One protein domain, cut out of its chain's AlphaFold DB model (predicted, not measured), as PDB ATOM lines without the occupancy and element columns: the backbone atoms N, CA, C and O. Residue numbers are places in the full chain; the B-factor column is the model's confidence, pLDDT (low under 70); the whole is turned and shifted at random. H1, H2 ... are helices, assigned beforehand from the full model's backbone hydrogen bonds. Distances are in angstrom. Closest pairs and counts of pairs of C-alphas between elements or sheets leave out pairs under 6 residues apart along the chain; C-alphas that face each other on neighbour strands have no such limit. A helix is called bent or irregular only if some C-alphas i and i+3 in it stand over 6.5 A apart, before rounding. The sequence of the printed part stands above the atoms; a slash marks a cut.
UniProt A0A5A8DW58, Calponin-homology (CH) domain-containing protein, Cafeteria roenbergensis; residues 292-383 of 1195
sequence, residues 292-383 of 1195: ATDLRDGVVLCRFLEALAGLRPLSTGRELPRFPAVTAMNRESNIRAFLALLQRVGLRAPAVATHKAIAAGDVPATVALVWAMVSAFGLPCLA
ATOM      1  N   ALA A 292      42.304 -39.349 -24.682       77.56
ATOM      2  CA  ALA A 292      42.274 -38.995 -23.282       77.56
ATOM      3  C   ALA A 292      41.271 -37.876 -23.031       77.56
ATOM      4  O   ALA A 292      40.577 -37.984 -22.029       77.56
ATOM      5  N   THR A 293      41.170 -36.839 -23.868       81.75
ATOM      6  CA  THR A 293      40.372 -35.628 -23.594       81.75
ATOM      7  C   THR A 293      39.008 -35.606 -24.269       81.75
ATOM      8  O   THR A 293      38.030 -35.231 -23.615       81.75
ATOM      9  N   ASP A 294      38.922 -36.043 -25.524       83.00
ATOM     10  CA  ASP A 294      37.794 -35.705 -26.405       83.00
ATOM     11  C   ASP A 294      36.583 -36.619 -26.178       83.00
ATOM     12  O   ASP A 294      35.436 -36.239 -26.384       83.00
ATOM     13  N   LEU A 295      36.816 -37.826 -25.658       86.38
ATOM     14  CA  LEU A 295      35.772 -38.823 -25.393       86.38
ATOM     15  C   LEU A 295      35.179 -38.729 -23.973       86.38
ATOM     16  O   LEU A 295      34.254 -39.473 -23.630       86.38
ATOM     17  N   ARG A 296      35.692 -37.820 -23.130       85.25
ATOM     18  CA  ARG A 296      35.295 -37.688 -21.711       85.25
ATOM     19  C   ARG A 296      33.892 -37.123 -21.509       85.25
ATOM     20  O   ARG A 296      33.348 -37.243 -20.412       85.25
ATOM     21  N   ASP A 297      33.339 -36.426 -22.495       77.69
ATOM     22  CA  ASP A 297      32.052 -35.736 -22.365       77.69
ATOM     23  C   ASP A 297      30.837 -36.628 -22.665       77.69
ATOM     24  O   ASP A 297      29.704 -36.258 -22.341       77.69
ATOM     25  N   GLY A 298      31.089 -37.813 -23.232       78.88
ATOM     26  CA  GLY A 298      30.090 -38.791 -23.652       78.88
ATOM     27  C   GLY A 298      29.341 -38.431 -24.940       78.88
ATOM     28  O   GLY A 298      28.679 -39.307 -25.489       78.88
ATOM     29  N   VAL A 299      29.450 -37.201 -25.454       80.94
ATOM     30  CA  VAL A 299      28.722 -36.746 -26.654       80.94
ATOM     31  C   VAL A 299      29.336 -37.363 -27.903       80.94
ATOM     32  O   VAL A 299      28.615 -37.948 -28.714       80.94
ATOM     33  N   VAL A 300      30.665 -37.322 -28.020       83.06
ATOM     34  CA  VAL A 300      31.386 -37.930 -29.150       83.06
ATOM     35  C   VAL A 300      31.187 -39.451 -29.174       83.06
ATOM     36  O   VAL A 300      30.944 -40.029 -30.229       83.06
ATOM     37  N   LEU A 301      31.171 -40.102 -28.004       85.06
ATOM     38  CA  LEU A 301      30.885 -41.538 -27.882       85.06
ATOM     39  C   LEU A 301      29.465 -41.899 -28.350       85.06
ATOM     40  O   LEU A 301      29.274 -42.928 -28.998       85.06
ATOM     41  N   CYS A 302      28.472 -41.053 -28.066       81.81
ATOM     42  CA  CYS A 302      27.116 -41.230 -28.585       81.81
ATOM     43  C   CYS A 302      27.063 -41.111 -30.103       81.81
ATOM     44  O   CYS A 302      26.467 -41.969 -30.749       81.81
ATOM     45  N   ARG A 303      27.713 -40.091 -30.674       78.81
ATOM     46  CA  ARG A 303      27.787 -39.909 -32.132       78.81
ATOM     47  C   ARG A 303      28.495 -41.069 -32.814       78.81
ATOM     48  O   ARG A 303      28.035 -41.550 -33.842       78.81
ATOM     49  N   PHE A 304      29.557 -41.571 -32.198       82.62
ATOM     50  CA  PHE A 304      30.269 -42.746 -32.675       82.62
ATOM     51  C   PHE A 304      29.390 -44.007 -32.667       82.62
ATOM     52  O   PHE A 304      29.363 -44.752 -33.644       82.62
ATOM     53  N   LEU A 305      28.614 -44.226 -31.602       81.69
ATOM     54  CA  LEU A 305      27.656 -45.332 -31.531       81.69
ATOM     55  C   LEU A 305      26.528 -45.191 -32.565       81.69
ATOM     56  O   LEU A 305      26.171 -46.175 -33.206       81.69
ATOM     57  N   GLU A 306      25.974 -43.986 -32.736       78.88
ATOM     58  CA  GLU A 306      24.959 -43.681 -33.757       78.88
ATOM     59  C   GLU A 306      25.477 -44.014 -35.160       78.88
ATOM     60  O   GLU A 306      24.793 -44.696 -35.924       78.88
ATOM     61  N   ALA A 307      26.709 -43.590 -35.459       76.69
ATOM     62  CA  ALA A 307      27.383 -43.844 -36.723       76.69
ATOM     63  C   ALA A 307      27.587 -45.339 -36.990       76.69
ATOM     64  O   ALA A 307      27.260 -45.820 -38.073       76.69
ATOM     65  N   LEU A 308      28.096 -46.080 -35.999       76.69
ATOM     66  CA  LEU A 308      28.376 -47.510 -36.135       76.69
ATOM     67  C   LEU A 308      27.107 -48.361 -36.222       76.69
ATOM     68  O   LEU A 308      27.055 -49.308 -36.998       76.69
ATOM     69  N   ALA A 309      26.091 -48.047 -35.421       73.81
ATOM     70  CA  ALA A 309      24.866 -48.839 -35.351       73.81
ATOM     71  C   ALA A 309      23.792 -48.390 -36.362       73.81
ATOM     72  O   ALA A 309      22.698 -48.957 -36.377       73.81
ATOM     73  N   GLY A 310      24.067 -47.363 -37.181       68.56
ATOM     74  CA  GLY A 310      23.108 -46.805 -38.143       68.56
ATOM     75  C   GLY A 310      21.832 -46.272 -37.482       68.56
ATOM     76  O   GLY A 310      20.747 -46.326 -38.065       68.56
ATOM     77  N   LEU A 311      21.937 -45.816 -36.232       65.94
ATOM     78  CA  LEU A 311      20.796 -45.354 -35.446       65.94
ATOM     79  C   LEU A 311      20.529 -43.877 -35.742       65.94
ATOM     80  O   LEU A 311      21.454 -43.080 -35.876       65.94
ATOM     81  N   ARG A 312      19.248 -43.487 -35.798       60.69
ATOM     82  CA  ARG A 312      18.868 -42.063 -35.817       60.69
ATOM     83  C   ARG A 312      19.449 -41.351 -34.590       60.69
ATOM     84  O   ARG A 312      19.554 -42.004 -33.551       60.69
ATOM     85  N   PRO A 313      19.777 -40.045 -34.681       60.16
ATOM     86  CA  PRO A 313      20.523 -39.338 -33.646       60.16
ATOM     87  C   PRO A 313      19.884 -39.491 -32.258       60.16
ATOM     88  O   PRO A 313      18.899 -38.832 -31.926       60.16
ATOM     89  N   LEU A 314      20.445 -40.379 -31.434       54.66
ATOM     90  CA  LEU A 314      20.064 -40.659 -30.045       54.66
ATOM     91  C   LEU A 314      20.286 -39.430 -29.151       54.66
ATOM     92  O   LEU A 314      19.570 -39.224 -28.171       54.66
ATOM     93  N   SER A 315      21.229 -38.588 -29.551       51.00
ATOM     94  CA  SER A 315      21.516 -37.220 -29.106       51.00
ATOM     95  C   SER A 315      20.319 -36.256 -29.126       51.00
ATOM     96  O   SER A 315      20.320 -35.277 -28.381       51.00
ATOM     97  N   THR A 316      19.262 -36.532 -29.902       46.22
ATOM     98  CA  THR A 316      18.011 -35.741 -29.864       46.22
ATOM     99  C   THR A 316      16.965 -36.272 -28.877       46.22
ATOM    100  O   THR A 316      15.987 -35.577 -28.581       46.22
ATOM    101  N   GLY A 317      17.175 -37.470 -28.320       51.62
ATOM    102  CA  GLY A 317      16.330 -38.061 -27.286       51.62
ATOM    103  C   GLY A 317      16.550 -37.443 -25.901       51.62
ATOM    104  O   GLY A 317      17.587 -36.856 -25.607       51.62
ATOM    105  N   ARG A 318      15.567 -37.623 -25.007       51.56
ATOM    106  CA  ARG A 318      15.526 -37.128 -23.608       51.56
ATOM    107  C   ARG A 318      16.742 -37.484 -22.727       51.56
ATOM    108  O   ARG A 318      16.787 -37.044 -21.582       51.56
ATOM    109  N   GLU A 319      17.682 -38.291 -23.211       59.69
ATOM    110  CA  GLU A 319      18.710 -38.945 -22.398       59.69
ATOM    111  C   GLU A 319      20.041 -38.178 -22.320       59.69
ATOM    112  O   GLU A 319      20.783 -38.420 -21.370       59.69
ATOM    113  N   LEU A 320      20.319 -37.183 -23.186       65.31
ATOM    114  CA  LEU A 320      21.559 -36.374 -23.094       65.31
ATOM    115  C   LEU A 320      21.359 -34.845 -23.124       65.31
ATOM    116  O   LEU A 320      21.608 -34.199 -24.139       65.31
ATOM    117  N   PRO A 321      20.991 -34.218 -21.991       56.88
ATOM    118  CA  PRO A 321      20.716 -32.782 -21.946       56.88
ATOM    119  C   PRO A 321      21.800 -31.916 -21.266       56.88
ATOM    120  O   PRO A 321      21.465 -30.861 -20.733       56.88
ATOM    121  N   ARG A 322      23.087 -32.305 -21.219       70.19
ATOM    122  CA  ARG A 322      24.124 -31.472 -20.557       70.19
ATOM    123  C   ARG A 322      25.331 -31.206 -21.447       70.19
ATOM    124  O   ARG A 322      26.309 -31.950 -21.421       70.19
ATOM    125  N   PHE A 323      25.263 -30.103 -22.183       67.75
ATOM    126  CA  PHE A 323      26.343 -29.586 -23.014       67.75
ATOM    127  C   PHE A 323      26.367 -28.047 -22.939       67.75
ATOM    128  O   PHE A 323      25.291 -27.449 -22.984       67.75
ATOM    129  N   PRO A 324      27.538 -27.395 -22.796       70.19
ATOM    130  CA  PRO A 324      28.874 -27.990 -22.704       70.19
ATOM    131  C   PRO A 324      29.107 -28.713 -21.365       70.19
ATOM    132  O   PRO A 324      28.744 -28.231 -20.288       70.19
ATOM    133  N   ALA A 325      29.724 -29.896 -21.411       73.75
ATOM    134  CA  ALA A 325      29.994 -30.720 -20.229       73.75
ATOM    135  C   ALA A 325      31.267 -30.255 -19.488       73.75
ATOM    136  O   ALA A 325      32.236 -30.995 -19.343       73.75
ATOM    137  N   VAL A 326      31.269 -29.007 -19.007       75.38
ATOM    138  CA  VAL A 326      32.455 -28.387 -18.383       75.38
ATOM    139  C   VAL A 326      32.795 -29.036 -17.032       75.38
ATOM    140  O   VAL A 326      33.961 -29.259 -16.701       75.38
ATOM    141  N   THR A 327      31.783 -29.388 -16.235       82.94
ATOM    142  CA  THR A 327      31.987 -29.964 -14.897       82.94
ATOM    143  C   THR A 327      32.195 -31.478 -14.955       82.94
ATOM    144  O   THR A 327      31.589 -32.177 -15.770       82.94
ATOM    145  N   ALA A 328      33.018 -32.020 -14.048       82.94
ATOM    146  CA  ALA A 328      33.222 -33.469 -13.926       82.94
ATOM    147  C   ALA A 328      31.904 -34.220 -13.656       82.94
ATOM    148  O   ALA A 328      31.658 -35.276 -14.229       82.94
ATOM    149  N   MET A 329      31.004 -33.624 -12.866       84.06
ATOM    150  CA  MET A 329      29.671 -34.171 -12.596       84.06
ATOM    151  C   MET A 329      28.807 -34.283 -13.864       84.06
ATOM    152  O   MET A 329      28.072 -35.259 -14.018       84.06
ATOM    153  N   ASN A 330      28.886 -33.309 -14.777       84.50
ATOM    154  CA  ASN A 330      28.153 -33.365 -16.044       84.50
ATOM    155  C   ASN A 330      28.728 -34.445 -16.966       84.50
ATOM    156  O   ASN A 330      27.954 -35.223 -17.517       84.50
ATOM    157  N   ARG A 331      30.060 -34.565 -17.048       87.31
ATOM    158  CA  ARG A 331      30.746 -35.632 -17.799       87.31
ATOM    159  C   ARG A 331      30.378 -37.029 -17.296       87.31
ATOM    160  O   ARG A 331      29.948 -37.876 -18.074       87.31
ATOM    161  N   GLU A 332      30.441 -37.252 -15.984       88.12
ATOM    162  CA  GLU A 332      30.049 -38.532 -15.375       88.12
ATOM    163  C   GLU A 332      28.574 -38.874 -15.621       88.12
ATOM    164  O   GLU A 332      28.236 -40.036 -15.865       88.12
ATOM    165  N   SER A 333      27.688 -37.876 -15.554       85.69
ATOM    166  CA  SER A 333      26.263 -38.058 -15.835       85.69
ATOM    167  C   SER A 333      26.019 -38.436 -17.296       85.69
ATOM    168  O   SER A 333      25.242 -39.356 -17.554       85.69
ATOM    169  N   ASN A 334      26.689 -37.763 -18.236       86.94
ATOM    170  CA  ASN A 334      26.568 -38.034 -19.668       86.94
ATOM    171  C   ASN A 334      27.072 -39.437 -20.013       86.94
ATOM    172  O   ASN A 334      26.366 -40.199 -20.668       86.94
ATOM    173  N   ILE A 335      28.237 -39.834 -19.494       88.62
ATOM    174  CA  ILE A 335      28.778 -41.179 -19.731       88.62
ATOM    175  C   ILE A 335      27.895 -42.252 -19.089       88.62
ATOM    176  O   ILE A 335      27.696 -43.318 -19.666       88.62
ATOM    177  N   ARG A 336      27.316 -41.996 -17.910       88.06
ATOM    178  CA  ARG A 336      26.366 -42.939 -17.300       88.06
ATOM    179  C   ARG A 336      25.128 -43.138 -18.179       88.06
ATOM    180  O   ARG A 336      24.685 -44.275 -18.327       88.06
ATOM    181  N   ALA A 337      24.596 -42.062 -18.761       85.31
ATOM    182  CA  ALA A 337      23.487 -42.138 -19.710       85.31
ATOM    183  C   ALA A 337      23.893 -42.895 -20.985       85.31
ATOM    184  O   ALA A 337      23.178 -43.797 -21.416       85.31
ATOM    185  N   PHE A 338      25.083 -42.621 -21.522       87.00
ATOM    186  CA  PHE A 338      25.638 -43.343 -22.666       87.00
ATOM    187  C   PHE A 338      25.786 -44.851 -22.410       87.00
ATOM    188  O   PHE A 338      25.369 -45.661 -23.231       87.00
ATOM    189  N   LEU A 339      26.318 -45.261 -21.256       88.56
ATOM    190  CA  LEU A 339      26.449 -46.683 -20.921       88.56
ATOM    191  C   LEU A 339      25.084 -47.371 -20.760       88.56
ATOM    192  O   LEU A 339      24.949 -48.547 -21.098       88.56
ATOM    193  N   ALA A 340      24.067 -46.654 -20.272       85.00
ATOM    194  CA  ALA A 340      22.697 -47.159 -20.229       85.00
ATOM    195  C   ALA A 340      22.102 -47.314 -21.641       85.00
ATOM    196  O   ALA A 340      21.444 -48.317 -21.920       85.00
ATOM    197  N   LEU A 341      22.380 -46.370 -22.547       82.44
ATOM    198  CA  LEU A 341      22.024 -46.477 -23.965       82.44
ATOM    199  C   LEU A 341      22.712 -47.679 -24.621       82.44
ATOM    200  O   LEU A 341      22.038 -48.489 -25.249       82.44
ATOM    201  N   LEU A 342      24.017 -47.857 -24.409       86.81
ATOM    202  CA  LEU A 342      24.788 -48.971 -24.964       86.81
ATOM    203  C   LEU A 342      24.202 -50.336 -24.559       86.81
ATOM    204  O   LEU A 342      24.067 -51.230 -25.395       86.81
ATOM    205  N   GLN A 343      23.745 -50.460 -23.307       86.81
ATOM    206  CA  GLN A 343      23.036 -51.652 -22.827       86.81
ATOM    207  C   GLN A 343      21.702 -51.889 -23.543       86.81
ATOM    208  O   GLN A 343      21.344 -53.040 -23.790       86.81
ATOM    209  N   ARG A 344      20.967 -50.829 -23.904       82.75
ATOM    210  CA  ARG A 344      19.702 -50.941 -24.652       82.75
ATOM    211  C   ARG A 344      19.907 -51.383 -26.095       82.75
ATOM    212  O   ARG A 344      19.054 -52.094 -26.612       82.75
ATOM    213  N   VAL A 345      21.030 -51.013 -26.712       80.12
ATOM    214  CA  VAL A 345      21.429 -51.523 -28.040       80.12
ATOM    215  C   VAL A 345      21.974 -52.964 -27.950       80.12
ATOM    216  O   VAL A 345      22.310 -53.577 -28.954       80.12
ATOM    217  N   GLY A 346      22.018 -53.559 -26.750       82.62
ATOM    218  CA  GLY A 346      22.387 -54.961 -26.545       82.62
ATOM    219  C   GLY A 346      23.870 -55.194 -26.254       82.62
ATOM    220  O   GLY A 346      24.287 -56.348 -26.164       82.62
ATOM    221  N   LEU A 347      24.664 -54.135 -26.045       85.56
ATOM    222  CA  LEU A 347      26.078 -54.252 -25.697       85.56
ATOM    223  C   LEU A 347      26.348 -53.984 -24.224       85.56
ATOM    224  O   LEU A 347      25.969 -52.963 -23.651       85.56
ATOM    225  N   ARG A 348      27.085 -54.903 -23.601       85.38
ATOM    226  CA  ARG A 348      27.625 -54.694 -22.259       85.38
ATOM    227  C   ARG A 348      29.013 -54.087 -22.371       85.38
ATOM    228  O   ARG A 348      29.900 -54.678 -22.979       85.38
ATOM    229  N   ALA A 349      29.196 -52.928 -21.745       84.25
ATOM    230  CA  ALA A 349      30.512 -52.328 -21.604       84.25
ATOM    231  C   ALA A 349      31.469 -53.278 -20.852       84.25
ATOM    232  O   ALA A 349      31.033 -53.977 -19.927       84.25
ATOM    233  N   PRO A 350      32.762 -53.311 -21.219       87.38
ATOM    234  CA  PRO A 350      33.751 -54.111 -20.509       87.38
ATOM    235  C   PRO A 350      33.876 -53.651 -19.051       87.38
ATOM    236  O   PRO A 350      33.712 -52.473 -18.748       87.38
ATOM    237  N   ALA A 351      34.202 -54.567 -18.133       83.31
ATOM    238  CA  ALA A 351      34.241 -54.281 -16.690       83.31
ATOM    239  C   ALA A 351      35.212 -53.145 -16.300       83.31
ATOM    240  O   ALA A 351      35.016 -52.484 -15.284       83.31
ATOM    241  N   VAL A 352      36.236 -52.911 -17.126       82.75
ATOM    242  CA  VAL A 352      37.227 -51.835 -16.972       82.75
ATOM    243  C   VAL A 352      36.636 -50.460 -17.343       82.75
ATOM    244  O   VAL A 352      37.010 -49.443 -16.765       82.75
ATOM    245  N   ALA A 353      35.648 -50.418 -18.242       85.00
ATOM    246  CA  ALA A 353      35.010 -49.206 -18.755       85.00
ATOM    247  C   ALA A 353      33.892 -48.697 -17.829       85.00
ATOM    248  O   ALA A 353      32.703 -48.721 -18.154       85.00
ATOM    249  N   THR A 354      34.273 -48.231 -16.638       88.25
ATOM    250  CA  THR A 354      33.330 -47.590 -15.710       88.25
ATOM    251  C   THR A 354      33.089 -46.122 -16.077       88.25
ATOM    252  O   THR A 354      33.985 -45.438 -16.566       88.25
ATOM    253  N   HIS A 355      31.896 -45.594 -15.774       87.25
ATOM    254  CA  HIS A 355      31.556 -44.190 -16.061       87.25
ATOM    255  C   HIS A 355      32.526 -43.175 -15.433       87.25
ATOM    256  O   HIS A 355      32.765 -42.127 -16.021       87.25
ATOM    257  N   LYS A 356      33.107 -43.490 -14.267       88.12
ATOM    258  CA  LYS A 356      34.116 -42.646 -13.608       88.12
ATOM    259  C   LYS A 356      35.472 -42.706 -14.307       88.12
ATOM    260  O   LYS A 356      36.094 -41.668 -14.481       88.12
ATOM    261  N   ALA A 357      35.907 -43.900 -14.718       86.81
ATOM    262  CA  ALA A 357      37.179 -44.080 -15.418       86.81
ATOM    263  C   ALA A 357      37.185 -43.324 -16.757       86.81
ATOM    264  O   ALA A 357      38.101 -42.554 -17.029       86.81
ATOM    265  N   ILE A 358      36.109 -43.445 -17.538       88.00
ATOM    266  CA  ILE A 358      35.980 -42.750 -18.829       88.00
ATOM    267  C   ILE A 358      35.872 -41.227 -18.621       88.00
ATOM    268  O   ILE A 358      36.545 -40.466 -19.309       88.00
ATOM    269  N   ALA A 359      35.102 -40.755 -17.629       87.50
ATOM    270  CA  ALA A 359      34.962 -39.315 -17.355       87.50
ATOM    271  C   ALA A 359      36.276 -38.665 -16.886       87.50
ATOM    272  O   ALA A 359      36.513 -37.475 -17.132       87.50
ATOM    273  N   ALA A 360      37.124 -39.448 -16.211       86.56
ATOM    274  CA  ALA A 360      38.466 -39.061 -15.789       86.56
ATOM    275  C   ALA A 360      39.498 -39.097 -16.934       86.56
ATOM    276  O   ALA A 360      40.556 -38.487 -16.795       86.56
ATOM    277  N   GLY A 361      39.185 -39.749 -18.062       85.25
ATOM    278  CA  GLY A 361      40.084 -39.887 -19.209       85.25
ATOM    279  C   GLY A 361      41.031 -41.073 -19.158       85.25
ATOM    280  O   GLY A 361      42.147 -40.967 -19.660       85.25
ATOM    281  N   ASP A 362      40.623 -42.175 -18.531       89.31
ATOM    282  CA  ASP A 362      41.368 -43.433 -18.560       89.31
ATOM    283  C   ASP A 362      41.367 -44.014 -19.988       89.31
ATOM    284  O   ASP A 362      40.357 -44.540 -20.474       89.31
ATOM    285  N   VAL A 363      42.498 -43.866 -20.682       88.81
ATOM    286  CA  VAL A 363      42.662 -44.256 -22.090       88.81
ATOM    287  C   VAL A 363      42.442 -45.764 -22.282       88.81
ATOM    288  O   VAL A 363      41.602 -46.112 -23.112       88.81
ATOM    289  N   PRO A 364      43.074 -46.676 -21.510       89.38
ATOM    290  CA  PRO A 364      42.775 -48.108 -21.564       89.38
ATOM    291  C   PRO A 364      41.285 -48.455 -21.457       89.38
ATOM    292  O   PRO A 364      40.772 -49.251 -22.247       89.38
ATOM    293  N   ALA A 365      40.572 -47.850 -20.502       88.12
ATOM    294  CA  ALA A 365      39.143 -48.087 -20.308       88.12
ATOM    295  C   ALA A 365      38.307 -47.591 -21.502       88.12
ATOM    296  O   ALA A 365      37.353 -48.252 -21.921       88.12
ATOM    297  N   THR A 366      38.687 -46.443 -22.063       90.06
ATOM    298  CA  THR A 366      37.998 -45.796 -23.188       90.06
ATOM    299  C   THR A 366      38.226 -46.559 -24.491       90.06
ATOM    300  O   THR A 366      37.274 -46.849 -25.213       90.06
ATOM    301  N   VAL A 367      39.461 -46.991 -24.754       90.44
ATOM    302  CA  VAL A 367      39.810 -47.825 -25.912       90.44
ATOM    303  C   VAL A 367      39.104 -49.178 -25.841       90.44
ATOM    304  O   VAL A 367      38.548 -49.623 -26.843       90.44
ATOM    305  N   ALA A 368      39.039 -49.810 -24.664       88.12
ATOM    306  CA  ALA A 368      38.305 -51.065 -24.496       88.12
ATOM    307  C   ALA A 368      36.806 -50.911 -24.819       88.12
ATOM    308  O   ALA A 368      36.201 -51.806 -25.414       88.12
ATOM    309  N   LEU A 369      36.205 -49.777 -24.447       90.19
ATOM    310  CA  LEU A 369      34.813 -49.457 -24.762       90.19
ATOM    311  C   LEU A 369      34.600 -49.220 -26.264       90.19
ATOM    312  O   LEU A 369      33.663 -49.774 -26.838       90.19
ATOM    313  N   VAL A 370      35.475 -48.435 -26.899       89.94
ATOM    314  CA  VAL A 370      35.443 -48.173 -28.348       89.94
ATOM    315  C   VAL A 370      35.604 -49.471 -29.133       89.94
ATOM    316  O   VAL A 370      34.798 -49.757 -30.019       89.94
ATOM    317  N   TRP A 371      36.569 -50.311 -28.754       89.81
ATOM    318  CA  TRP A 371      36.784 -51.617 -29.371       89.81
ATOM    319  C   TRP A 371      35.560 -52.528 -29.255       89.81
ATOM    320  O   TRP A 371      35.202 -53.197 -30.224       89.81
ATOM    321  N   ALA A 372      34.875 -52.531 -28.107       87.62
ATOM    322  CA  ALA A 372      33.648 -53.305 -27.932       87.62
ATOM    323  C   ALA A 372      32.529 -52.853 -28.889       87.62
ATOM    324  O   ALA A 372      31.806 -53.696 -29.417       87.62
ATOM    325  N   MET A 373      32.409 -51.547 -29.154       87.38
ATOM    326  CA  MET A 373      31.438 -51.009 -30.116       87.38
ATOM    327  C   MET A 373      31.798 -51.352 -31.563       87.38
ATOM    328  O   MET A 373      30.949 -51.846 -32.302       87.38
ATOM    329  N   VAL A 374      33.060 -51.147 -31.954       87.00
ATOM    330  CA  VAL A 374      33.551 -51.480 -33.304       87.00
ATOM    331  C   VAL A 374      33.424 -52.977 -33.574       87.00
ATOM    332  O   VAL A 374      32.984 -53.373 -34.648       87.00
ATOM    333  N   SER A 375      33.742 -53.817 -32.591       83.38
ATOM    334  CA  SER A 375      33.654 -55.270 -32.754       83.38
ATOM    335  C   SER A 375      32.218 -55.749 -32.957       83.38
ATOM    336  O   SER A 375      31.977 -56.714 -33.673       83.38
ATOM    337  N   ALA A 376      31.261 -55.085 -32.315       81.38
ATOM    338  CA  ALA A 376      29.863 -55.479 -32.353       81.38
ATOM    339  C   ALA A 376      29.099 -54.926 -33.559       81.38
ATOM    340  O   ALA A 376      28.240 -55.621 -34.094       81.38
ATOM    341  N   PHE A 377      29.396 -53.691 -33.970       81.31
ATOM    342  CA  PHE A 377      28.660 -53.006 -35.035       81.31
ATOM    343  C   PHE A 377      29.497 -52.738 -36.286       81.31
ATOM    344  O   PHE A 377      28.953 -52.767 -37.378       81.31
ATOM    345  N   GLY A 378      30.807 -52.513 -36.163       75.06
ATOM    346  CA  GLY A 378      31.681 -52.191 -37.297       75.06
ATOM    347  C   GLY A 378      32.161 -53.413 -38.088       75.06
ATOM    348  O   GLY A 378      32.125 -53.402 -39.316       75.06
ATOM    349  N   LEU A 379      32.580 -54.489 -37.407       70.81
ATOM    350  CA  LEU A 379      33.075 -55.712 -38.064       70.81
ATOM    351  C   LEU A 379      32.049 -56.364 -39.017       70.81
ATOM    352  O   LEU A 379      32.442 -56.704 -40.133       70.81
ATOM    353  N   PRO A 380      30.754 -56.492 -38.659       68.69
ATOM    354  CA  PRO A 380      29.750 -57.040 -39.574       68.69
ATOM    355  C   PRO A 380      29.539 -56.205 -40.846       68.69
ATOM    356  O   PRO A 380      29.112 -56.747 -41.861       68.69
ATOM    357  N   CYS A 381      29.827 -54.898 -40.801       63.56
ATOM    358  CA  CYS A 381      29.692 -53.991 -41.945       63.56
ATOM    359  C   CYS A 381      30.897 -54.040 -42.893       63.56
ATOM    360  O   CYS A 381      30.731 -53.822 -44.089       63.56
ATOM    361  N   LEU A 382      32.097 -54.296 -42.365       62.06
ATOM    362  CA  LEU A 382      33.333 -54.380 -43.153       62.06
ATOM    363  C   LEU A 382      33.497 -55.734 -43.842       62.06
ATOM    364  O   LEU A 382      34.104 -55.811 -44.904       62.06
ATOM    365  N   ALA A 383      32.965 -56.793 -43.237       58.75
ATOM    366  CA  ALA A 383      33.064 -58.141 -43.764       58.75
ATOM    367  C   ALA A 383      31.711 -58.847 -43.557       58.75
ATOM    368  O   ALA A 383      31.501 -59.508 -42.533       58.75
TER     369      ALA A 383
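What this domain is: This is residues 292 to 383 of the 1195 residues of the protein "Calponin-homology (CH) domain-containing protein" of Cafeteria roenbergensis (UniProt A0A5A8DW58). Three longer helices, H1, H2 and H4, run nearly the same way, their centres making a triangle with H1 at one corner, where it touches both H2, only just, and H4, while H2 and H4 stay apart. The short H3 folds back on H2 as a hairpin and meets the beginning of H4 at a corner, while a long unnamed loop, residues 310 to 327, leads from the end of H1 back to the beginning of H2. The printed part has 92 residues with four named helices, H1 to H4 in chain order, and no named strand: the class is all helix. It is compact, with a radius of gyration of the C-alphas of 12.3 A and spans of 40 by 29 by 19 A.

Where its parts are: From Ala 292 the printed part leads into H1, residues 299 to 309, 15.4 A long, with C-alpha 299 at (28.722, -36.746, -26.654). H2, residues 328 to 344, is 24.6 A long. H3 is residues 355 to 360. H4, residues 363 to 382, is 25.2 A long and ends with C-alpha 382 at (33.333, -54.380, -43.153). H4 has a kink of 44 degrees near residue 376 and is irregular, but only just: C-alphas 376 and 379 are 6.6 A apart.

How they stand to each other: H1 and H2 only just touch, with 3 pairs of C-alphas within 8 A, through residues 334 to 338 of H2 alone; the closest C-alphas, of Cys 302 and Phe 338, are 6.5 A apart. They run the same way at a shallow tilt of 14 degrees. H4 touches H1 with residues 373 to 378 alone, the same way at a shallow tilt of 24 degrees; the closest C-alphas, of Leu 308 and Phe 377, are 5.6 A apart. H2 and H3 form a helical hairpin, opposite ways at a steep tilt of 41 degrees, closest at the C-alphas of Glu 332 and Ala 359, 5.4 A. H3 and H4 touch only at the corner, closest at the C-alphas of Ile 358 and Thr 366, 5.7 A. H1 and H3 are apart. Every O i to N i+4 pair is within hydrogen-bond range in H1, H2 and H3, and 13 of 16 are in H4.

The domain as a whole: The C-alphas farthest apart, of Thr 327 and Ala 383, are 40.4 A apart. The printed part has no cut. The link from H1 to H2 is long, 18 residues. The pLDDT is under 70 at residues 310 to 321, 323 and 380 to 383.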